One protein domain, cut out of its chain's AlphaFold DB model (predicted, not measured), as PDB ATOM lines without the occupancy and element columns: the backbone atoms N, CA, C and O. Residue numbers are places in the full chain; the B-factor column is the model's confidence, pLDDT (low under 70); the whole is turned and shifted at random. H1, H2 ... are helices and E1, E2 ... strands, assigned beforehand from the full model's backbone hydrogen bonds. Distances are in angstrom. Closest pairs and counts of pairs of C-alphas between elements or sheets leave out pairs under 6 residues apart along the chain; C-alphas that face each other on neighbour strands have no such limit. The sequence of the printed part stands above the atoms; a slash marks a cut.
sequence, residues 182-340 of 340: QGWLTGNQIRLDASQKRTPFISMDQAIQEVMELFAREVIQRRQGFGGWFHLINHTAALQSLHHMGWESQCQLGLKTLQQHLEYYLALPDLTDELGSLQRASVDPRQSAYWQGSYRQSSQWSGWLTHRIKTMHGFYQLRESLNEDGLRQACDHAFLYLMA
ATOM      1  N   GLN A 182      98.436  36.792 -36.330       95.81
ATOM      2  CA  GLN A 182      97.599  36.030 -37.269       95.81
ATOM      3  C   GLN A 182      96.737  36.925 -38.166       95.81
ATOM      4  O   GLN A 182      96.443  36.565 -39.304       95.81
ATOM      5  N   GLY A 183      96.350  38.108 -37.689       97.12
ATOM      6  CA  GLY A 183      95.525  39.043 -38.440       97.12
ATOM      7  C   GLY A 183      94.053  38.632 -38.522       97.12
ATOM      8  O   GLY A 183      93.492  38.040 -37.599       97.12
ATOM      9  N   TRP A 184      93.401  39.012 -39.623       97.69
ATOM     10  CA  TRP A 184      91.978  38.755 -39.854       97.69
ATOM     11  C   TRP A 184      91.749  37.414 -40.552       97.69
ATOM     12  O   TRP A 184      92.212  37.217 -41.675       97.69
ATOM     13  N   LEU A 185      90.946  36.545 -39.938       97.50
ATOM     14  CA  LEU A 185      90.517  35.268 -40.504       97.50
ATOM     15  C   LEU A 185      89.022  35.291 -40.813       97.50
ATOM     16  O   LEU A 185      88.212  35.806 -40.045       97.50
ATOM     17  N   THR A 186      88.639  34.712 -41.943       96.31
ATOM     18  CA  THR A 186      87.237  34.449 -42.289       96.31
ATOM     19  C   THR A 186      86.757  33.205 -41.538       96.31
ATOM     20  O   THR A 186      87.552  32.304 -41.292       96.31
ATOM     21  N   GLY A 187      85.469  33.111 -41.188       91.81
ATOM     22  CA  GLY A 187      84.939  31.987 -40.394       91.81
ATOM     23  C   GLY A 187      85.284  30.586 -40.930       91.81
ATOM     24  O   GLY A 187      85.597  29.686 -40.161       91.81
ATOM     25  N   ASN A 188      85.343  30.405 -42.253       89.00
ATOM     26  CA  ASN A 188      85.743  29.139 -42.885       89.00
ATOM     27  C   ASN A 188      87.241  28.794 -42.752       89.00
ATOM     28  O   ASN A 188      87.639  27.682 -43.088       89.00
ATOM     29  N   GLN A 189      88.071  29.733 -42.300       93.81
ATOM     30  CA  GLN A 189      89.495  29.531 -42.021       93.81
ATOM     31  C   GLN A 189      89.743  29.160 -40.551       93.81
ATOM     32  O   GLN A 189      90.845  28.731 -40.212       93.81
ATOM     33  N   ILE A 190      88.735  29.308 -39.684       92.12
ATOM     34  CA  ILE A 190      88.838  29.001 -38.256       92.12
ATOM     35  C   ILE A 190      88.733  27.494 -38.047       92.12
ATOM     36  O   ILE A 190      87.821  26.834 -38.550       92.12
ATOM     37  N   ARG A 191      89.662  26.956 -37.258       89.19
ATOM     38  CA  ARG A 191      89.606  25.584 -36.753       89.19
ATOM     39  C   ARG A 191      89.129  25.634 -35.311       89.19
ATOM     40  O   ARG A 191      89.764  26.284 -34.493       89.19
ATOM     41  N   LEU A 192      87.996  24.987 -35.048       89.44
ATOM     42  CA  LEU A 192      87.414  24.907 -33.715       89.44
ATOM     43  C   LEU A 192      87.965  23.693 -32.971       89.44
ATOM     44  O   LEU A 192      87.823  22.555 -33.441       89.44
ATOM     45  N   ASP A 193      88.516  23.941 -31.793       85.25
ATOM     46  CA  ASP A 193      88.938  22.904 -30.861       85.25
ATOM     47  C   ASP A 193      87.729  22.306 -30.125       85.25
ATOM     48  O   ASP A 193      86.625  22.857 -30.127       85.25
ATOM     49  N   ALA A 194      87.914  21.153 -29.476       82.62
ATOM     50  CA  ALA A 194      86.823  20.445 -28.801       82.62
ATOM     51  C   ALA A 194      86.134  21.281 -27.704       82.62
ATOM     52  O   ALA A 194      84.936  21.128 -27.503       82.62
ATOM     53  N   SER A 195      86.865  22.181 -27.037       78.44
ATOM     54  CA  SER A 195      86.325  23.096 -26.019       78.44
ATOM     55  C   SER A 195      85.493  24.244 -26.598       78.44
ATOM     56  O   SER A 195      84.702  24.846 -25.877       78.44
ATOM     57  N   GLN A 196      85.680  24.563 -27.881       83.31
ATOM     58  CA  GLN A 196      84.987  25.654 -28.569       83.31
ATOM     59  C   GLN A 196      83.720  25.172 -29.266       83.31
ATOM     60  O   GLN A 196      82.809  25.964 -29.484       83.31
ATOM     61  N   LYS A 197      83.649  23.880 -29.605       88.81
ATOM     62  CA  LYS A 197      82.442  23.262 -30.152       88.81
ATOM     63  C   LYS A 197      81.359  23.207 -29.085       88.81
ATOM     64  O   LYS A 197      81.601  22.781 -27.956       88.81
ATOM     65  N   ARG A 198      80.155  23.623 -29.456       89.94
ATOM     66  CA  ARG A 198      78.988  23.615 -28.578       89.94
ATOM     67  C   ARG A 198      78.093  22.431 -28.908       89.94
ATOM     68  O   ARG A 198      78.145  21.858 -29.999       89.94
ATOM     69  N   THR A 199      77.272  22.048 -27.941       91.38
ATOM     70  CA  THR A 199      76.177  21.116 -28.206       91.38
ATOM     71  C   THR A 199      75.130  21.838 -29.055       91.38
ATOM     72  O   THR A 199      74.843  23.002 -28.777       91.38
ATOM     73  N   PRO A 200      74.550  21.188 -30.080       93.94
ATOM     74  CA  PRO A 200      73.497  21.808 -30.864       93.94
ATOM     75  C   PRO A 200      72.314  22.252 -30.015       93.94
ATOM     76  O   PRO A 200      71.830  21.492 -29.175       93.94
ATOM     77  N   PHE A 201      71.835  23.469 -30.275       96.12
ATOM     78  CA  PHE A 201      70.606  23.964 -29.674       96.12
ATOM     79  C   PHE A 201      69.422  23.115 -30.139       96.12
ATOM     80  O   PHE A 201      69.210  22.947 -31.341       96.12
ATOM     81  N   ILE A 202      68.652  22.593 -29.186       94.50
ATOM     82  CA  ILE A 202      67.439  21.808 -29.447       94.50
ATOM     83  C   ILE A 202      66.161  22.647 -29.318       94.50
ATOM     84  O   ILE A 202      65.113  22.244 -29.819       94.50
ATOM     85  N   SER A 203      66.234  23.816 -28.674       96.12
ATOM     86  CA  SER A 203      65.119  24.757 -28.530       96.12
ATOM     87  C   SER A 203      65.598  26.209 -28.490       96.12
ATOM     88  O   SER A 203      66.776  26.485 -28.240       96.12
ATOM     89  N   MET A 204      64.667  27.143 -28.720       96.88
ATOM     90  CA  MET A 204      64.942  28.574 -28.585       96.88
ATOM     91  C   MET A 204      65.294  28.931 -27.135       96.88
ATOM     92  O   MET A 204      66.296  29.601 -26.920       96.88
ATOM     93  N   ASP A 205      64.557  28.414 -26.146       96.62
ATOM     94  CA  ASP A 205      64.825  28.669 -24.721       96.62
ATOM     95  C   ASP A 205      66.244  28.263 -24.313       96.62
ATOM     96  O   ASP A 205      66.938  29.019 -23.635       96.62
ATOM     97  N   GLN A 206      66.713  27.097 -24.780       96.69
ATOM     98  CA  GLN A 206      68.085  26.658 -24.531       96.69
ATOM     99  C   GLN A 206      69.097  27.623 -25.159       96.69
ATOM    100  O   GLN A 206      70.091  27.969 -24.523       96.69
ATOM    101  N   ALA A 207      68.846  28.071 -26.393       98.00
ATOM    102  CA  ALA A 207      69.720  29.018 -27.074       98.00
ATOM    103  C   ALA A 207      69.767  30.377 -26.359       98.00
ATOM    104  O   ALA A 207      70.853  30.931 -26.194       98.00
ATOM    105  N   ILE A 208      68.623  30.896 -25.897       98.44
ATOM    106  CA  ILE A 208      68.550  32.141 -25.119       98.44
ATOM    107  C   ILE A 208      69.345  31.988 -23.826       98.44
ATOM    108  O   ILE A 208      70.240  32.794 -23.575       98.44
ATOM    109  N   GLN A 209      69.062  30.947 -23.038       97.81
ATOM    110  CA  GLN A 209      69.730  30.708 -21.760       97.81
ATOM    111  C   GLN A 209      71.252  30.648 -21.943       97.81
ATOM    112  O   GLN A 209      71.989  31.395 -21.305       97.81
ATOM    113  N   GLU A 210      71.727  29.822 -22.875       97.25
ATOM    114  CA  GLU A 210      73.155  29.618 -23.094       97.25
ATOM    115  C   GLU A 210      73.864  30.880 -23.611       97.25
ATOM    116  O   GLU A 210      74.938  31.237 -23.118       97.25
ATOM    117  N   VAL A 211      73.273  31.582 -24.587       98.38
ATOM    118  CA  VAL A 211      73.845  32.828 -25.123       98.38
ATOM    119  C   VAL A 211      73.912  33.898 -24.037       98.38
ATOM    120  O   VAL A 211      74.932  34.580 -23.936       98.38
ATOM    121  N   MET A 212      72.872  34.037 -23.213       98.69
ATOM    122  CA  MET A 212      72.809  35.059 -22.165       98.69
ATOM    123  C   MET A 212      73.737  34.738 -20.983       98.69
ATOM    124  O   MET A 212      74.407  35.638 -20.476       98.69
ATOM    125  N   GLU A 213      73.879  33.467 -20.593       98.00
ATOM    126  CA  GLU A 213      74.889  33.030 -19.615       98.00
ATOM    127  C   GLU A 213      76.313  33.326 -20.089       98.00
ATOM    128  O   GLU A 213      77.135  33.856 -19.336       98.00
ATOM    129  N   LEU A 214      76.622  32.993 -21.345       97.62
ATOM    130  CA  LEU A 214      77.929  33.282 -21.923       97.62
ATOM    131  C   LEU A 214      78.153  34.786 -22.034       97.62
ATOM    132  O   LEU A 214      79.221  35.262 -21.667       97.62
ATOM    133  N   PHE A 215      77.148  35.544 -22.468       98.62
ATOM    134  CA  PHE A 215      77.217  36.998 -22.522       98.62
ATOM    135  C   PHE A 215      77.569  37.597 -21.155       98.62
ATOM    136  O   PHE A 215      78.528  38.364 -21.052       98.62
ATOM    137  N   ALA A 216      76.859  37.186 -20.100       98.38
ATOM    138  CA  ALA A 216      77.073  37.676 -18.743       98.38
ATOM    139  C   ALA A 216      78.513  37.466 -18.245       98.38
ATOM    140  O   ALA A 216      79.060  38.325 -17.554       98.38
ATOM    141  N   ARG A 217      79.143  36.340 -18.606       97.44
ATOM    142  CA  ARG A 217      80.512  36.009 -18.174       97.44
ATOM    143  C   ARG A 217      81.600  36.578 -19.080       97.44
ATOM    144  O   ARG A 217      82.660  36.969 -18.603       97.44
ATOM    145  N   GLU A 218      81.372  36.576 -20.386       96.94
ATOM    146  CA  GLU A 218      82.432  36.717 -21.387       96.94
ATOM    147  C   GLU A 218      82.482  38.111 -22.026       96.94
ATOM    148  O   GLU A 218      83.441  38.410 -22.735       96.94
ATOM    149  N   VAL A 219      81.478  38.978 -21.822       97.19
ATOM    150  CA  VAL A 219      81.451  40.324 -22.437       97.19
ATOM    151  C   VAL A 219      82.659  41.184 -22.070       97.19
ATOM    152  O   VAL A 219      83.037  42.047 -22.850       97.19
ATOM    153  N   ILE A 220      83.272  40.940 -20.909       96.50
ATOM    154  CA  ILE A 220      84.427  41.700 -20.422       96.50
ATOM    155  C   ILE A 220      85.682  41.482 -21.279       96.50
ATOM    156  O   ILE A 220      86.547  42.354 -21.323       96.50
ATOM    157  N   GLN A 221      85.776  40.345 -21.973       96.56
ATOM    158  CA  GLN A 221      86.925  40.033 -22.817       96.56
ATOM    159  C   GLN A 221      86.893  40.881 -24.089       96.56
ATOM    160  O   GLN A 221      85.876  40.962 -24.789       96.56
ATOM    161  N   ARG A 222      88.030  41.491 -24.435       96.19
ATOM    162  CA  ARG A 222      88.148  42.356 -25.611       96.19
ATOM    163  C   ARG A 222      88.341  41.497 -26.858       96.19
ATOM    164  O   ARG A 222      89.446  41.352 -27.359       96.19
ATOM    165  N   ARG A 223      87.260  40.936 -27.394       96.38
ATOM    166  CA  ARG A 223      87.270  40.209 -28.678       96.38
ATOM    167  C   ARG A 223      86.874  41.138 -29.825       96.38
ATOM    168  O   ARG A 223      86.037  42.023 -29.650       96.38
ATOM    169  N   GLN A 224      87.445  40.934 -31.013       96.06
ATOM    170  CA  GLN A 224      87.134  41.747 -32.192       96.06
ATOM    171  C   GLN A 224      86.800  40.889 -33.412       96.06
ATOM    172  O   GLN A 224      87.594  40.072 -33.869       96.06
ATOM    173  N   GLY A 225      85.626  41.145 -33.986       96.00
ATOM    174  CA  GLY A 225      85.139  40.479 -35.185       96.00
ATOM    175  C   GLY A 225      83.851  39.707 -34.945       96.00
ATOM    176  O   GLY A 225      83.270  39.742 -33.864       96.00
ATOM    177  N   PHE A 226      83.363  39.089 -36.015       96.75
ATOM    178  CA  PHE A 226      82.058  38.441 -36.092       96.75
ATOM    179  C   PHE A 226      80.900  39.290 -35.528       96.75
ATOM    180  O   PHE A 226      79.938  38.748 -35.015       96.75
ATOM    181  N   GLY A 227      80.976  40.623 -35.600       94.62
ATOM    182  CA  GLY A 227      79.932  41.507 -35.062       94.62
ATOM    183  C   GLY A 227      79.822  41.549 -33.531       94.62
ATOM    184  O   GLY A 227      79.022  42.312 -32.993       94.62
ATOM    185  N   GLY A 228      80.644  40.776 -32.816       96.44
ATOM    186  CA  GLY A 228      80.683  40.744 -31.361       96.44
ATOM    187  C   GLY A 228      79.369  40.334 -30.694       96.44
ATOM    188  O   GLY A 228      78.446  39.798 -31.313       96.44
ATOM    189  N   TRP A 229      79.267  40.649 -29.404       97.94
ATOM    190  CA  TRP A 229      78.053  40.403 -28.628       97.94
ATOM    191  C   TRP A 229      76.829  41.167 -29.143       97.94
ATOM    192  O   TRP A 229      75.721  40.660 -28.999       97.94
ATOM    193  N   PHE A 230      77.007  42.311 -29.819       97.81
ATOM    194  CA  PHE A 230      75.906  43.010 -30.493       97.81
ATOM    195  C   PHE A 230      75.159  42.078 -31.444       97.81
ATOM    196  O   PHE A 230      73.940  41.948 -31.372       97.81
ATOM    197  N   HIS A 231      75.891  41.398 -32.327       98.31
ATOM    198  CA  HIS A 231      75.261  40.561 -33.339       98.31
ATOM    199  C   HIS A 231      74.783  39.238 -32.765       98.31
ATOM    200  O   HIS A 231      73.770  38.742 -33.234       98.31
ATOM    201  N   LEU A 232      75.457  38.666 -31.762       98.56
ATOM    202  CA  LEU A 232      74.947  37.467 -31.091       98.56
ATOM    203  C   LEU A 232      73.597  37.743 -30.421       98.56
ATOM    204  O   LEU A 232      72.656  36.997 -30.666       98.56
ATOM    205  N   ILE A 233      73.465  38.852 -29.687       98.81
ATOM    206  CA  ILE A 233      72.186  39.281 -29.096       98.81
ATOM    207  C   ILE A 233      71.136  39.496 -30.191       98.81
ATOM    208  O   ILE A 233      70.053  38.919 -30.132       98.81
ATOM    209  N   ASN A 234      71.466  40.266 -31.231       98.75
ATOM    210  CA  ASN A 234      70.519  40.572 -32.306       98.75
ATOM    211  C   ASN A 234      70.101  39.316 -33.082       98.75
ATOM    212  O   ASN A 234      68.944  39.194 -33.475       98.75
ATOM    213  N   HIS A 235      71.025  38.384 -33.320       98.62
ATOM    214  CA  HIS A 235      70.752  37.143 -34.039       98.62
ATOM    215  C   HIS A 235      69.852  36.223 -33.207       98.62
ATOM    216  O   HIS A 235      68.875  35.702 -33.737       98.62
ATOM    217  N   THR A 236      70.115  36.081 -31.905       98.75
ATOM    218  CA  THR A 236      69.253  35.312 -30.995       98.75
ATOM    219  C   THR A 236      67.851  35.920 -30.905       98.75
ATOM    220  O   THR A 236      66.871  35.200 -31.077       98.75
ATOM    221  N   ALA A 237      67.739  37.241 -30.733       98.69
ATOM    222  CA  ALA A 237      66.456  37.952 -30.698       98.69
ATOM    223  C   ALA A 237      65.678  37.841 -32.023       98.69
ATOM    224  O   ALA A 237      64.458  37.670 -32.041       98.69
ATOM    225  N   ALA A 238      66.384  37.863 -33.158       98.31
ATOM    226  CA  ALA A 238      65.782  37.640 -34.467       98.31
ATOM    227  C   ALA A 238      65.169  36.235 -34.581       98.31
ATOM    228  O   ALA A 238      64.035  36.103 -35.038       98.31
ATOM    229  N   LEU A 239      65.872  35.192 -34.126       98.06
ATOM    230  CA  LEU A 239      65.334  33.826 -34.110       98.06
ATOM    231  C   LEU A 239      64.149  33.681 -33.155       98.06
ATOM    232  O   LEU A 239      63.148  33.076 -33.534       98.06
ATOM    233  N   GLN A 240      64.217  34.298 -31.975       98.12
ATOM    234  CA  GLN A 240      63.086  34.339 -31.053       98.12
ATOM    235  C   GLN A 240      61.865  35.006 -31.696       98.12
ATOM    236  O   GLN A 240      60.751  34.497 -31.596       98.12
ATOM    237  N   SER A 241      62.071  36.107 -32.416       97.25
ATOM    238  CA  SER A 241      60.997  36.798 -33.128       97.25
ATOM    239  C   SER A 241      60.383  35.910 -34.218       97.25
ATOM    240  O   SER A 241      59.162  35.824 -34.315       97.25
ATOM    241  N   LEU A 242      61.195  35.186 -35.000       96.50
ATOM    242  CA  LEU A 242      60.686  34.206 -35.972       96.50
ATOM    243  C   LEU A 242      59.882  33.087 -35.293       96.50
ATOM    244  O   LEU A 242      58.836  32.695 -35.808       96.50
ATOM    245  N   HIS A 243      60.344  32.604 -34.136       96.69
ATOM    246  CA  HIS A 243      59.633  31.610 -33.339       96.69
ATOM    247  C   HIS A 243      58.265  32.130 -32.871       96.69
ATOM    248  O   HIS A 243      57.254  31.489 -33.145       96.69
ATOM    249  N   HIS A 244      58.206  33.322 -32.267       96.25
ATOM    250  CA  HIS A 244      56.950  33.943 -31.820       96.25
ATOM    251  C   HIS A 244      55.982  34.233 -32.975       96.25
ATOM    252  O   HIS A 244      54.768  34.156 -32.808       96.25
ATOM    253  N   MET A 245      56.504  34.535 -34.167       95.94
ATOM    254  CA  MET A 245      55.690  34.746 -35.364       95.94
ATOM    255  C   MET A 245      55.165  33.445 -35.994       95.94
ATOM    256  O   MET A 245      54.382  33.527 -36.944       95.94
ATOM    257  N   GLY A 246      55.539  32.269 -35.475       95.56
ATOM    258  CA  GLY A 246      55.078  30.960 -35.949       95.56
ATOM    259  C   GLY A 246      55.931  30.340 -37.062       95.56
ATOM    260  O   GLY A 246      55.564  29.303 -37.612       95.56
ATOM    261  N   TRP A 247      57.086  30.922 -37.396       94.75
ATOM    262  CA  TRP A 247      58.005  30.397 -38.415       94.75
ATOM    263  C   TRP A 247      59.043  29.453 -37.799       94.75
ATOM    264  O   TRP A 247      60.259  29.660 -37.872       94.75
ATOM    265  N   GLU A 248      58.550  28.387 -37.165       92.38
ATOM    266  CA  GLU A 248      59.371  27.432 -36.414       92.38
ATOM    267  C   GLU A 248      60.438  26.761 -37.279       92.38
ATOM    268  O   GLU A 248      61.578  26.606 -36.846       92.38
ATOM    269  N   SER A 249      60.109  26.411 -38.526       91.56
ATOM    270  CA  SER A 249      61.061  25.766 -39.441       91.56
ATOM    271  C   SER A 249      62.271  26.662 -39.726       91.56
ATOM    272  O   SER A 249      63.412  26.201 -39.736       91.56
ATOM    273  N   GLN A 250      62.038  27.962 -39.912       93.19
ATOM    274  CA  GLN A 250      63.066  28.971 -40.154       93.19
ATOM    275  C   GLN A 250      63.890  29.214 -38.890       93.19
ATOM    276  O   GLN A 250      65.116  29.281 -38.971       93.19
ATOM    277  N   CYS A 251      63.240  29.270 -37.724       94.69
ATOM    278  CA  CYS A 251      63.927  29.336 -36.439       94.69
ATOM    279  C   CYS A 251      64.865  28.130 -36.245       94.69
ATOM    280  O   CYS A 251      66.041  28.312 -35.944       94.69
ATOM    281  N   GLN A 252      64.388  26.904 -36.488       92.38
ATOM    282  CA  GLN A 252      65.175  25.673 -36.338       92.38
ATOM    283  C   GLN A 252      66.384  25.613 -37.283       92.38
ATOM    284  O   GLN A 252      67.469  25.179 -36.891       92.38
ATOM    285  N   LEU A 253      66.238  26.086 -38.526       91.50
ATOM    286  CA  LEU A 253      67.381  26.262 -39.430       91.50
ATOM    287  C   LEU A 253      68.370  27.295 -38.878       91.50
ATOM    288  O   LEU A 253      69.578  27.051 -38.854       91.50
ATOM    289  N   GLY A 254      67.850  28.417 -38.388       95.12
ATOM    290  CA  GLY A 254      68.632  29.508 -37.832       95.12
ATOM    291  C   GLY A 254      69.425  29.136 -36.579       95.12
ATOM    292  O   GLY A 254      70.571  29.570 -36.459       95.12
ATOM    293  N   LEU A 255      68.899  28.269 -35.705       96.31
ATOM    294  CA  LEU A 255      69.589  27.806 -34.489       96.31
ATOM    295  C   LEU A 255      70.969  27.203 -34.792       96.31
ATOM    296  O   LEU A 255      71.936  27.486 -34.086       96.31
ATOM    297  N   LYS A 256      71.103  26.453 -35.894       94.56
ATOM    298  CA  LYS A 256      72.399  25.907 -36.338       94.56
ATOM    299  C   LYS A 256      73.393  27.012 -36.693       94.56
ATOM    300  O   LYS A 256      74.577  26.921 -36.377       94.56
ATOM    301  N   THR A 257      72.921  28.073 -37.344       95.44
ATOM    302  CA  THR A 257      73.775  29.210 -37.716       95.44
ATOM    303  C   THR A 257      74.111  30.101 -36.525       95.44
ATOM    304  O   THR A 257      75.215  30.639 -36.475       95.44
ATOM    305  N   LEU A 258      73.211  30.225 -35.542       97.62
ATOM    306  CA  LEU A 258      73.487  30.899 -34.275       97.62
ATOM    307  C   LEU A 258      74.550  30.143 -33.473       97.62
ATOM    308  O   LEU A 258      75.483  30.769 -32.977       97.62
ATOM    309  N   GLN A 259      74.459  28.812 -33.404       96.75
ATOM    310  CA  GLN A 259      75.487  27.984 -32.776       96.75
ATOM    311  C   GLN A 259      76.853  28.230 -33.425       96.75
ATOM    312  O   GLN A 259      77.802  28.589 -32.736       96.75
ATOM    313  N   GLN A 260      76.942  28.124 -34.755       96.00
ATOM    314  CA  GLN A 260      78.186  28.392 -35.484       96.00
ATOM    315  C   GLN A 260      78.707  29.818 -35.233       96.00
ATOM    316  O   GLN A 260      79.913  30.037 -35.119       96.00
ATOM    317  N   HIS A 261      77.805  30.798 -35.142       97.38
ATOM    318  CA  HIS A 261      78.165  32.182 -34.857       97.38
ATOM    319  C   HIS A 261      78.807  32.326 -33.476       97.38
ATOM    320  O   HIS A 261      79.854  32.964 -33.345       97.38
ATOM    321  N   LEU A 262      78.203  31.697 -32.468       96.88
ATOM    322  CA  LEU A 262      78.706  31.674 -31.103       96.88
ATOM    323  C   LEU A 262      80.068  30.975 -31.024       96.88
ATOM    324  O   LEU A 262      80.996  31.525 -30.441       96.88
ATOM    325  N   GLU A 263      80.219  29.818 -31.668       96.75
ATOM    326  CA  GLU A 263      81.480  29.069 -31.727       96.75
ATOM    327  C   GLU A 263      82.616  29.904 -32.338       96.75
ATOM    328  O   GLU A 263      83.706  29.984 -31.769       96.75
ATOM    329  N   TYR A 264      82.367  30.586 -33.463       97.06
ATOM    330  CA  TYR A 264      83.362  31.467 -34.083       97.06
ATOM    331  C   TYR A 264      83.733  32.662 -33.214       97.06
ATOM    332  O   TYR A 264      84.898  33.055 -33.194       97.06
ATOM    333  N   TYR A 265      82.771  33.237 -32.495       96.19
ATOM    334  CA  TYR A 265      83.055  34.341 -31.592       96.19
ATOM    335  C   TYR A 265      83.862  33.895 -30.366       96.19
ATOM    336  O   TYR A 265      84.828  34.559 -29.997       96.19
ATOM    337  N   LEU A 266      83.516  32.756 -29.758       94.75
ATOM    338  CA  LEU A 266      84.248  32.193 -28.617       94.75
ATOM    339  C   LEU A 266      85.652  31.701 -28.993       94.75
ATOM    340  O   LEU A 266      86.511  31.589 -28.123       94.75
ATOM    341  N   ALA A 267      85.903  31.430 -30.275       95.31
ATOM    342  CA  ALA A 267      87.236  31.105 -30.769       95.31
ATOM    343  C   ALA A 267      88.180  32.317 -30.854       95.31
ATOM    344  O   ALA A 267      89.388  32.130 -31.020       95.31
ATOM    345  N   LEU A 268      87.663  33.547 -30.753       96.25
ATOM    346  CA  LEU A 268      88.494  34.748 -30.762       96.25
ATOM    347  C   LEU A 268      89.301  34.873 -29.460       96.25
ATOM    348  O   LEU A 268      88.743  34.679 -28.376       96.25
ATOM    349  N   PRO A 269      90.585  35.266 -29.544       96.12
ATOM    350  CA  PRO A 269      91.384  35.536 -28.357       96.12
ATOM    351  C   PRO A 269      90.877  36.783 -27.625       96.12
ATOM    352  O   PRO A 269      90.296  37.685 -28.234       96.12
ATOM    353  N   ASP A 270      91.145  36.860 -26.323       97.25
ATOM    354  CA  ASP A 270      91.053  38.124 -25.599       97.25
ATOM    355  C   ASP A 270      92.214  39.032 -26.032       97.25
ATOM    356  O   ASP A 270      93.385  38.689 -25.880       97.25
ATOM    357  N   LEU A 271      91.882  40.182 -26.612       97.31
ATOM    358  CA  LEU A 271      92.826  41.162 -27.138       97.31
ATOM    359  C   LEU A 271      93.060  42.309 -26.151       97.31
ATOM    360  O   LEU A 271      93.507  43.375 -26.569       97.31
ATOM    361  N   THR A 272      92.745  42.134 -24.866       97.00
ATOM    362  CA  THR A 272      92.915  43.182 -23.847       97.00
ATOM    363  C   THR A 272      94.346  43.729 -23.820       97.00
ATOM    364  O   THR A 272      94.525  44.944 -23.771       97.00
ATOM    365  N   ASP A 273      95.356  42.869 -23.959       96.94
ATOM    366  CA  ASP A 273      96.765  43.290 -23.999       96.94
ATOM    367  C   ASP A 273      97.108  44.131 -25.240       96.94
ATOM    368  O   ASP A 273      98.017  44.959 -25.211       96.94
ATOM    369  N   GLU A 274      96.389  43.932 -26.348       96.56
ATOM    370  CA  GLU A 274      96.656  44.619 -27.612       96.56
ATOM    371  C   GLU A 274      95.816  45.893 -27.788       96.56
ATOM    372  O   GLU A 274      96.311  46.899 -28.299       96.56
ATOM    373  N   LEU A 275      94.544  45.845 -27.392       94.69
ATOM    374  CA  LEU A 275      93.529  46.862 -27.684       94.69
ATOM    375  C   LEU A 275      93.034  47.601 -26.435       94.69
ATOM    376  O   LEU A 275      92.217  48.516 -26.560       94.69
ATOM    377  N   GLY A 276      93.511  47.214 -25.251       95.62
ATOM    378  CA  GLY A 276      93.057  47.725 -23.964       95.62
ATOM    379  C   GLY A 276      91.753  47.086 -23.481       95.62
ATOM    380  O   GLY A 276      91.005  46.458 -24.235       95.62
ATOM    381  N   SER A 277      91.472  47.265 -22.191       95.88
ATOM    382  CA  SER A 277      90.245  46.772 -21.564       95.88
ATOM    383  C   SER A 277      89.016  47.555 -22.021       95.88
ATOM    384  O   SER A 277      89.059  48.777 -22.200       95.88
ATOM    385  N   LEU A 278      87.892  46.849 -22.141       95.50
ATOM    386  CA  LEU A 278      86.599  47.465 -22.416       95.50
ATOM    387  C   LEU A 278      86.177  48.406 -21.289       95.50
ATOM    388  O   LEU A 278      86.351  48.102 -20.107       95.50
ATOM    389  N   GLN A 279      85.564  49.524 -21.666       94.06
ATOM    390  CA  GLN A 279      84.893  50.407 -20.725       94.06
ATOM    391  C   GLN A 279      83.422  50.010 -20.599       94.06
ATOM    392  O   GLN A 279      82.850  49.354 -21.475       94.06
ATOM    393  N   ARG A 280      82.811  50.408 -19.481       93.44
ATOM    394  CA  ARG A 280      81.370  50.289 -19.244       93.44
ATOM    395  C   ARG A 280      80.733  51.663 -19.202       93.44
ATOM    396  O   ARG A 280      81.313  52.591 -18.640       93.44
ATOM    397  N   ALA A 281      79.504  51.758 -19.693       93.44
ATOM    398  CA  ALA A 281      78.635  52.870 -19.355       93.44
ATOM    399  C   ALA A 281      78.442  52.924 -17.832       93.44
ATOM    400  O   ALA A 281      78.269  51.894 -17.176       93.44
ATOM    401  N   SER A 282      78.466  54.128 -17.260       91.62
ATOM    402  CA  SER A 282      78.226  54.326 -15.827       91.62
ATOM    403  C   SER A 282      76.737  54.380 -15.487       91.62
ATOM    404  O   SER A 282      76.373  54.363 -14.315       91.62
ATOM    405  N   VAL A 283      75.881  54.477 -16.506       92.88
ATOM    406  CA  VAL A 283      74.430  54.589 -16.382       92.88
ATOM    407  C   VAL A 283      73.779  53.586 -17.328       92.88
ATOM    408  O   VAL A 283      74.238  53.394 -18.451       92.88
ATOM    409  N   ASP A 284      72.707  52.952 -16.870       93.75
ATOM    410  CA  ASP A 284      71.891  52.060 -17.686       93.75
ATOM    411  C   ASP A 284      71.114  52.851 -18.759       93.75
ATOM    412  O   ASP A 284      70.504  53.870 -18.421       93.75
ATOM    413  N   PRO A 285      71.075  52.410 -20.030       93.88
ATOM    414  CA  PRO A 285      70.352  53.112 -21.095       93.88
ATOM    415  C   PRO A 285      68.826  53.153 -20.915       93.88
ATOM    416  O   PRO A 285      68.158  53.927 -21.597       93.88
ATOM    417  N   ARG A 286      68.253  52.404 -19.965       94.19
ATOM    418  CA  ARG A 286      66.847  52.552 -19.535       94.19
ATOM    419  C   ARG A 286      66.627  53.765 -18.634       94.19
ATOM    420  O   ARG A 286      65.491  54.090 -18.303       94.19
ATOM    421  N   GLN A 287      67.695  54.435 -18.203       94.25
ATOM    422  CA  GLN A 287      67.622  55.608 -17.342       94.25
ATOM    423  C   GLN A 287      67.840  56.889 -18.142       94.25
ATOM    424  O   GLN A 287      68.719  56.983 -18.995       94.25
ATOM    425  N   SER A 288      67.083  57.932 -17.798       93.06
ATOM    426  CA  SER A 288      67.155  59.236 -18.476       93.06
ATOM    427  C   SER A 288      68.561  59.853 -18.447       93.06
ATOM    428  O   SER A 288      68.967  60.499 -19.409       93.06
ATOM    429  N   ALA A 289      69.324  59.621 -17.374       92.62
ATOM    430  CA  ALA A 289      70.675  60.155 -17.214       92.62
ATOM    431  C   ALA A 289      71.677  59.615 -18.253       92.62
ATOM    432  O   ALA A 289      72.623  60.322 -18.592       92.62
ATOM    433  N   TYR A 290      71.456  58.420 -18.817       92.19
ATOM    434  CA  TYR A 290      72.302  57.892 -19.892       92.19
ATOM    435  C   TYR A 290      72.248  58.792 -21.137       92.19
ATOM    436  O   TYR A 290      73.276  59.161 -21.698       92.19
ATOM    437  N   TRP A 291      71.049  59.241 -21.508       89.62
ATOM    438  CA  TRP A 291      70.788  60.037 -22.715       89.62
ATOM    439  C   TRP A 291      71.189  61.510 -22.596       89.62
ATOM    440  O   TRP A 291      71.286  62.217 -23.598       89.62
ATOM    441  N   GLN A 292      71.454  61.973 -21.373       82.19
ATOM    442  CA  GLN A 292      71.994  63.305 -21.090       82.19
ATOM    443  C   GLN A 292      73.532  63.327 -21.099       82.19
ATOM    444  O   GLN A 292      74.131  64.402 -21.104       82.19
ATOM    445  N   GLY A 293      74.171  62.153 -21.089       68.12
ATOM    446  CA  GLY A 293      75.621  62.004 -21.068       68.12
ATOM    447  C   GLY A 293      76.301  62.211 -22.426       68.12
ATOM    448  O   GLY A 293      75.681  62.486 -23.454       68.12
ATOM    449  N   SER A 294      77.622  62.033 -22.441       61.09
ATOM    450  CA  SER A 294      78.471  62.173 -23.631       61.09
ATOM    451  C   SER A 294      78.514  60.929 -24.533       61.09
ATOM    452  O   SER A 294      79.344  60.881 -25.438       61.09
ATOM    453  N   TYR A 295      77.622  59.946 -24.355       64.00
ATOM    454  CA  TYR A 295      77.593  58.671 -25.104       64.00
ATOM    455  C   TYR A 295      77.123  58.804 -26.567       64.00
ATOM    456  O   TYR A 295      76.526  57.892 -27.143       64.00
ATOM    457  N   ARG A 296      77.367  59.957 -27.198       65.94
ATOM    458  CA  ARG A 296      76.959  60.230 -28.582       65.94
ATOM    459  C   ARG A 296      77.788  59.455 -29.604       65.94
ATOM    460  O   ARG A 296      77.302  59.251 -30.719       65.94
ATOM    461  N   GLN A 297      79.002  59.046 -29.234       70.44
ATOM    462  CA  GLN A 297      79.920  58.236 -30.034       70.44
ATOM    463  C   GLN A 297      80.721  57.312 -29.112       70.44
ATOM    464  O   GLN A 297      81.165  57.746 -28.053       70.44
ATOM    465  N   SER A 298      80.911  56.060 -29.529       81.25
ATOM    466  CA  SER A 298      81.778  55.101 -28.846       81.25
ATOM    467  C   SER A 298      83.127  55.043 -29.556       81.25
ATOM    468  O   SER A 298      83.182  54.928 -30.781       81.25
ATOM    469  N   SER A 299      84.225  55.103 -28.802       80.44
ATOM    470  CA  SER A 299      85.570  54.858 -29.339       80.44
ATOM    471  C   SER A 299      85.924  53.369 -29.369       80.44
ATOM    472  O   SER A 299      86.899  52.989 -30.016       80.44
ATOM    473  N   GLN A 300      85.162  52.516 -28.670       88.69
ATOM    474  CA  GLN A 300      85.446  51.082 -28.574       88.69
ATOM    475  C   GLN A 300      84.706  50.238 -29.618       88.69
ATOM    476  O   GLN A 300      85.173  49.130 -29.909       88.69
ATOM    477  N   TRP A 301      83.615  50.753 -30.198       90.06
ATOM    478  CA  TRP A 301      82.742  50.032 -31.128       90.06
ATOM    479  C   TRP A 301      82.532  50.774 -32.455       90.06
ATOM    480  O   TRP A 301      82.142  51.936 -32.486       90.06
ATOM    481  N   SER A 302      82.722  50.073 -33.574       86.06
ATOM    482  CA  SER A 302      82.317  50.548 -34.905       86.06
ATOM    483  C   SER A 302      80.817  50.362 -35.121       86.06
ATOM    484  O   SER A 302      80.255  49.386 -34.617       86.06
ATOM    485  N   GLY A 303      80.177  51.209 -35.936       82.62
ATOM    486  CA  GLY A 303      78.746  51.031 -36.212       82.62
ATOM    487  C   GLY A 303      77.862  51.315 -35.008       82.62
ATOM    488  O   GLY A 303      76.799  50.717 -34.863       82.62
ATOM    489  N   TRP A 304      78.360  52.156 -34.103       90.31
ATOM    490  CA  TRP A 304      77.827  52.329 -32.769       90.31
ATOM    491  C   TRP A 304      76.335  52.669 -32.743       90.31
ATOM    492  O   TRP A 304      75.591  52.044 -31.992       90.31
ATOM    493  N   LEU A 305      75.876  53.598 -33.584       91.81
ATOM    494  CA  LEU A 305      74.485  54.053 -33.568       91.81
ATOM    495  C   LEU A 305      73.535  52.924 -33.965       91.81
ATOM    496  O   LEU A 305      72.582  52.620 -33.249       91.81
ATOM    497  N   THR A 306      73.809  52.266 -35.092       95.19
ATOM    498  CA  THR A 306      72.945  51.185 -35.576       95.19
ATOM    499  C   THR A 306      73.054  49.924 -34.722       95.19
ATOM    500  O   THR A 306      72.079  49.181 -34.606       95.19
ATOM    501  N   HIS A 307      74.219  49.635 -34.136       96.06
ATOM    502  CA  HIS A 307      74.383  48.494 -33.240       96.06
ATOM    503  C   HIS A 307      73.674  48.717 -31.914       96.06
ATOM    504  O   HIS A 307      72.911  47.843 -31.510       96.06
ATOM    505  N   ARG A 308      73.857  49.879 -31.274       94.94
ATOM    506  CA  ARG A 308      73.236  50.177 -29.981       94.94
ATOM    507  C   ARG A 308      71.727  49.993 -30.028       94.94
ATOM    508  O   ARG A 308      71.203  49.256 -29.204       94.94
ATOM    509  N   ILE A 309      71.042  50.607 -30.994       96.75
ATOM    510  CA  ILE A 309      69.575  50.548 -31.067       96.75
ATOM    511  C   ILE A 309      69.077  49.113 -31.269       96.75
ATOM    512  O   ILE A 309      68.239  48.643 -30.502       96.75
ATOM    513  N   LYS A 310      69.629  48.378 -32.247       97.81
ATOM    514  CA  LYS A 310      69.238  46.976 -32.478       97.81
ATOM    515  C   LYS A 310      69.503  46.100 -31.255       97.81
ATOM    516  O   LYS A 310      68.681  45.263 -30.907       97.81
ATOM    517  N   THR A 311      70.638  46.315 -30.597       98.25
ATOM    518  CA  THR A 311      71.051  45.512 -29.446       98.25
ATOM    519  C   THR A 311      70.315  45.878 -28.175       98.25
ATOM    520  O   THR A 311      70.065  44.981 -27.387       98.25
ATOM    521  N   MET A 312      69.875  47.122 -27.992       97.88
ATOM    522  CA  MET A 312      68.896  47.454 -26.958       97.88
ATOM    523  C   MET A 312      67.587  46.693 -27.170       97.88
ATOM    524  O   MET A 312      67.123  46.049 -26.233       97.88
ATOM    525  N   HIS A 313      67.040  46.713 -28.393       97.88
ATOM    526  CA  HIS A 313      65.806  45.989 -28.726       97.88
ATOM    527  C   HIS A 313      65.937  44.492 -28.436       97.88
ATOM    528  O   HIS A 313      65.198  43.947 -27.618       97.88
ATOM    529  N   GLY A 314      66.943  43.847 -29.032       98.19
ATOM    530  CA  GLY A 314      67.158  42.416 -28.855       98.19
ATOM    531  C   GLY A 314      67.514  42.030 -27.420       98.19
ATOM    532  O   GLY A 314      67.049  41.007 -26.927       98.19
ATOM    533  N   PHE A 315      68.307  42.841 -26.712       98.62
ATOM    534  CA  PHE A 315      68.682  42.543 -25.330       98.62
ATOM    535  C   PHE A 315      67.476  42.571 -24.394       98.62
ATOM    536  O   PHE A 315      67.348  41.666 -23.574       98.62
ATOM    537  N   TYR A 316      66.591  43.570 -24.500       97.69
ATOM    538  CA  TYR A 316      65.420  43.642 -23.623       97.69
ATOM    539  C   TYR A 316      64.483  42.455 -23.854       97.69
ATOM    540  O   TYR A 316      64.100  41.807 -22.879       97.69
ATOM    541  N   GLN A 317      64.249  42.085 -25.117       96.94
ATOM    542  CA  GLN A 317      63.424  40.930 -25.476       96.94
ATOM    543  C   GLN A 317      63.968  39.628 -24.863       96.94
ATOM    544  O   GLN A 317      63.249  38.872 -24.201       96.94
ATOM    545  N   LEU A 318      65.272  39.381 -25.025       98.44
ATOM    546  CA  LEU A 318      65.918  38.185 -24.483       98.44
ATOM    547  C   LEU A 318      65.936  38.198 -22.956       98.44
ATOM    548  O   LEU A 318      65.668  37.178 -22.327       98.44
ATOM    549  N   ARG A 319      66.223  39.353 -22.347       97.19
ATOM    550  CA  ARG A 319      66.286  39.524 -20.892       97.19
ATOM    551  C   ARG A 319      64.952  39.198 -20.221       97.19
ATOM    552  O   ARG A 319      64.957  38.594 -19.151       97.19
ATOM    553  N   GLU A 320      63.828  39.599 -20.807       95.00
ATOM    554  CA  GLU A 320      62.490  39.299 -20.274       95.00
ATOM    555  C   GLU A 320      62.134  37.816 -20.346       95.00
ATOM    556  O   GLU A 320      61.368  37.325 -19.521       95.00
ATOM    557  N   SER A 321      62.757  37.095 -21.276       94.62
ATOM    558  CA  SER A 321      62.550  35.660 -21.480       94.62
ATOM    559  C   SER A 321      63.352  34.790 -20.505       94.62
ATOM    560  O   SER A 321      63.143  33.582 -20.430       94.62
ATOM    561  N   LEU A 322      64.282  35.382 -19.748       95.62
ATOM    562  CA  LEU A 322      65.059  34.674 -18.732       95.62
ATOM    563  C   LEU A 322      64.221  34.466 -17.473       95.62
ATOM    564  O   LEU A 322      63.683  35.429 -16.937       95.62
ATOM    565  N   ASN A 323      64.186  33.245 -16.942       89.00
ATOM    566  CA  ASN A 323      63.436  32.931 -15.719       89.00
ATOM    567  C   ASN A 323      64.204  33.264 -14.426       89.00
ATOM    568  O   ASN A 323      63.595  33.453 -13.375       89.00
ATOM    569  N   GLU A 324      65.534  33.347 -14.490       91.44
ATOM    570  CA  GLU A 324      66.399  33.499 -13.317       91.44
ATOM    571  C   GLU A 324      66.780  34.962 -13.051       91.44
ATOM    572  O   GLU A 324      67.483  35.596 -13.842       91.44
ATOM    573  N   ASP A 325      66.392  35.494 -11.888       93.81
ATOM    574  CA  ASP A 325      66.716  36.871 -11.486       93.81
ATOM    575  C   ASP A 325      68.220  37.146 -11.416       93.81
ATOM    576  O   ASP A 325      68.674  38.211 -11.838       93.81
ATOM    577  N   GLY A 326      69.000  36.180 -10.922       97.19
ATOM    578  CA  GLY A 326      70.455  36.309 -10.836       97.19
ATOM    579  C   GLY A 326      71.098  36.480 -12.213       97.19
ATOM    580  O   GLY A 326      71.931  37.369 -12.402       97.19
ATOM    581  N   LEU A 327      70.663  35.690 -13.199       97.56
ATOM    582  CA  LEU A 327      71.153  35.811 -14.569       97.56
ATOM    583  C   LEU A 327      70.697  37.123 -15.218       97.56
ATOM    584  O   LEU A 327      71.507  37.774 -15.880       97.56
ATOM    585  N   ARG A 328      69.450  37.563 -14.986       97.50
ATOM    586  CA  ARG A 328      68.957  38.868 -15.465       97.50
ATOM    587  C   ARG A 328      69.836  40.019 -14.969       97.50
ATOM    588  O   ARG A 328      70.250  40.851 -15.772       97.50
ATOM    589  N   GLN A 329      70.178  40.030 -13.681       97.56
ATOM    590  CA  GLN A 329      71.056  41.048 -13.092       97.56
ATOM    591  C   GLN A 329      72.483  40.978 -13.651       97.56
ATOM    592  O   GLN A 329      73.067  42.006 -13.994       97.56
ATOM    593  N   ALA A 330      73.048  39.775 -13.792       98.25
ATOM    594  CA  ALA A 330      74.373  39.604 -14.388       98.25
ATOM    595  C   ALA A 330      74.412  40.109 -15.843       98.25
ATOM    596  O   ALA A 330      75.346  40.809 -16.236       98.25
ATOM    597  N   CYS A 331      73.360  39.829 -16.615       98.50
ATOM    598  CA  CYS A 331      73.181  40.338 -17.970       98.50
ATOM    599  C   CYS A 331      73.029  41.864 -18.001       98.50
ATOM    600  O   CYS A 331      73.624  42.504 -18.862       98.50
ATOM    601  N   ASP A 332      72.290  42.463 -17.060       97.94
ATOM    602  CA  ASP A 332      72.166  43.923 -16.940       97.94
ATOM    603  C   ASP A 332      73.536  44.585 -16.720       97.94
ATOM    604  O   ASP A 332      73.876  45.570 -17.377       97.94
ATOM    605  N   HIS A 333      74.374  44.004 -15.857       97.56
ATOM    606  CA  HIS A 333      75.744  44.476 -15.650       97.56
ATOM    607  C   HIS A 333      76.635  44.294 -16.885       97.56
ATOM    608  O   HIS A 333      77.450  45.169 -17.192       97.56
ATOM    609  N   ALA A 334      76.490  43.169 -17.586       98.31
ATOM    610  CA  ALA A 334      77.216  42.868 -18.814       98.31
ATOM    611  C   ALA A 334      76.839  43.825 -19.957       98.31
ATOM    612  O   ALA A 334      77.706  44.299 -20.694       98.31
ATOM    613  N   PHE A 335      75.559  44.184 -20.055       98.19
ATOM    614  CA  PHE A 335      75.027  45.095 -21.065       98.19
ATOM    615  C   PHE A 335      75.721  46.454 -21.078       98.19
ATOM    616  O   PHE A 335      75.967  47.010 -22.147       98.19
ATOM    617  N   LEU A 336      76.164  46.946 -19.921       96.88
ATOM    618  CA  LEU A 336      76.874  48.221 -19.822       96.88
ATOM    619  C   LEU A 336      78.202  48.258 -20.597       96.88
ATOM    620  O   LEU A 336      78.605  49.342 -21.015       96.88
ATOM    621  N   TYR A 337      78.868  47.122 -20.842       96.50
ATOM    622  CA  TYR A 337      80.060  47.074 -21.711       96.50
ATOM    623  C   TYR A 337      79.713  47.326 -23.177       96.50
ATOM    624  O   TYR A 337      80.503  47.899 -23.928       96.50
ATOM    625  N   LEU A 338      78.522  46.903 -23.595       95.88
ATOM    626  CA  LEU A 338      78.032  47.195 -24.930       95.88
ATOM    627  C   LEU A 338      77.547  48.630 -25.038       95.88
ATOM    628  O   LEU A 338      77.520  49.123 -26.144       95.88
ATOM    629  N   MET A 339      77.209  49.300 -23.933       94.94
ATOM    630  CA  MET A 339      76.606  50.639 -23.927       94.94
ATOM    631  C   MET A 339      77.595  51.807 -23.785       94.94
ATOM    632  O   MET A 339      77.152  52.956 -23.703       94.94
ATOM    633  N   ALA A 340      78.898  51.511 -23.737       89.25
ATOM    634  CA  ALA A 340      79.981  52.452 -23.435       89.25
ATOM    635  C   ALA A 340      80.493  53.272 -24.629       89.25
ATOM    636  O   ALA A 340      80.712  52.701 -25.730       89.25
TER     637      ALA A 340
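AT A GLANCE: This is residues 182 to 340 of the 340 residues of an uncharacterized protein of Pedosphaera sp (UniProt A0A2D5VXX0). Three helices side by side, H1, H2 and H3, make an up-and-down bundle, and the helical hairpin of H6 and H7 crosses one side of it steeply, H6 over H2 and H7 over part of H1, with H3 on the far side of the bundle. Strand E1 and the short helices H4 and H5 lie at the outside, on or between long loops, and touch no other named element. The printed part has 159 residues with one named strand and seven named helices, in the order E1, H1, H2, H3, H4, H5, H6, H7, and its class is mostly helix. The whole is compact, with a radius of gyration of the C-alphas of 15.7 A, and it spans 43 by 40 by 28 A.

HOW THE PARTS SIT: E1, residues 184 to 186, pairs with no named strand and is apart from the helices. H1, residues 204 to 218, and H2, residues 228 to 244, form a helical hairpin: they touch and run opposite ways at a shallow tilt of 17 degrees, with their closest C-alphas, those of Met 204 and Gln 240, 6.5 A apart. H2 and H3, residues 248 to 266, form the next hairpin, at a shallow tilt of 13 degrees; their closest C-alphas, those of Leu 239 and Cys 251, are 5.3 A apart. H1 and H3 touch and run the same way at a shallow tilt of 18 degrees, with the closest C-alphas, those of Ala 207 and Leu 255, 7.5 A apart. H1, H2 and H3 are an up and down bundle, each helix running against the one before it. H4, residues 272 to 275, and H5, residues 288 to 292, touch no helix. H6, residues 304 to 320, touches H2 at a steep tilt of 50 degrees, where the closest C-alphas, those of Ala 237 and Gly 314, are 4.9 A apart. H7, residues 325 to 338, touches residues 212 to 217 of H1 alone, at a steep tilt of 60 degrees; the closest C-alphas, those of Ala 216 and Cys 331, are 4.8 A apart. H6 and H7 form a hairpin at a shallow tilt of 2 degrees, opposite ways, and only just touch, with 3 pairs of C-alphas within 8 A; the closest are those of Arg 319 and Arg 328, 6.1 A apart. H3 is apart from both H6 and H7. In H1, H2, H5 and H6 every O i to N i+4 pair is within hydrogen-bond range, against 13 of 15 in H3 and 7 of 10 in H7. H4 is too short for such a pair.

IN THESE COORDINATES: E1 begins at C-alpha 184, at (91.978, 38.755, -39.854). H1 begins at C-alpha 204, at (64.942, 28.574, -28.585), and is 20.6 A long from first to last C-alpha. H2 measures 24.7 A and H3, the longest helix with 19 residues, 26.5 A. H4 has four residues and H5 has five. H6 measures 23.7 A and H7 20.4 A, ending at C-alpha 338, at (78.032, 47.195, -24.930).

THE WHOLE: The two C-alphas farthest apart, those of Ala 194 and Gln 292, are 46.0 A from each other. The printed part has no cut and ends at residue 340, the chain's last. The links E1 to H1, H4 to H5 and H5 to H6 are long, with 17, 12 and 11 residues. The mean pLDDT of the printed part is 94.0, and residues 293 to 296 are under 70.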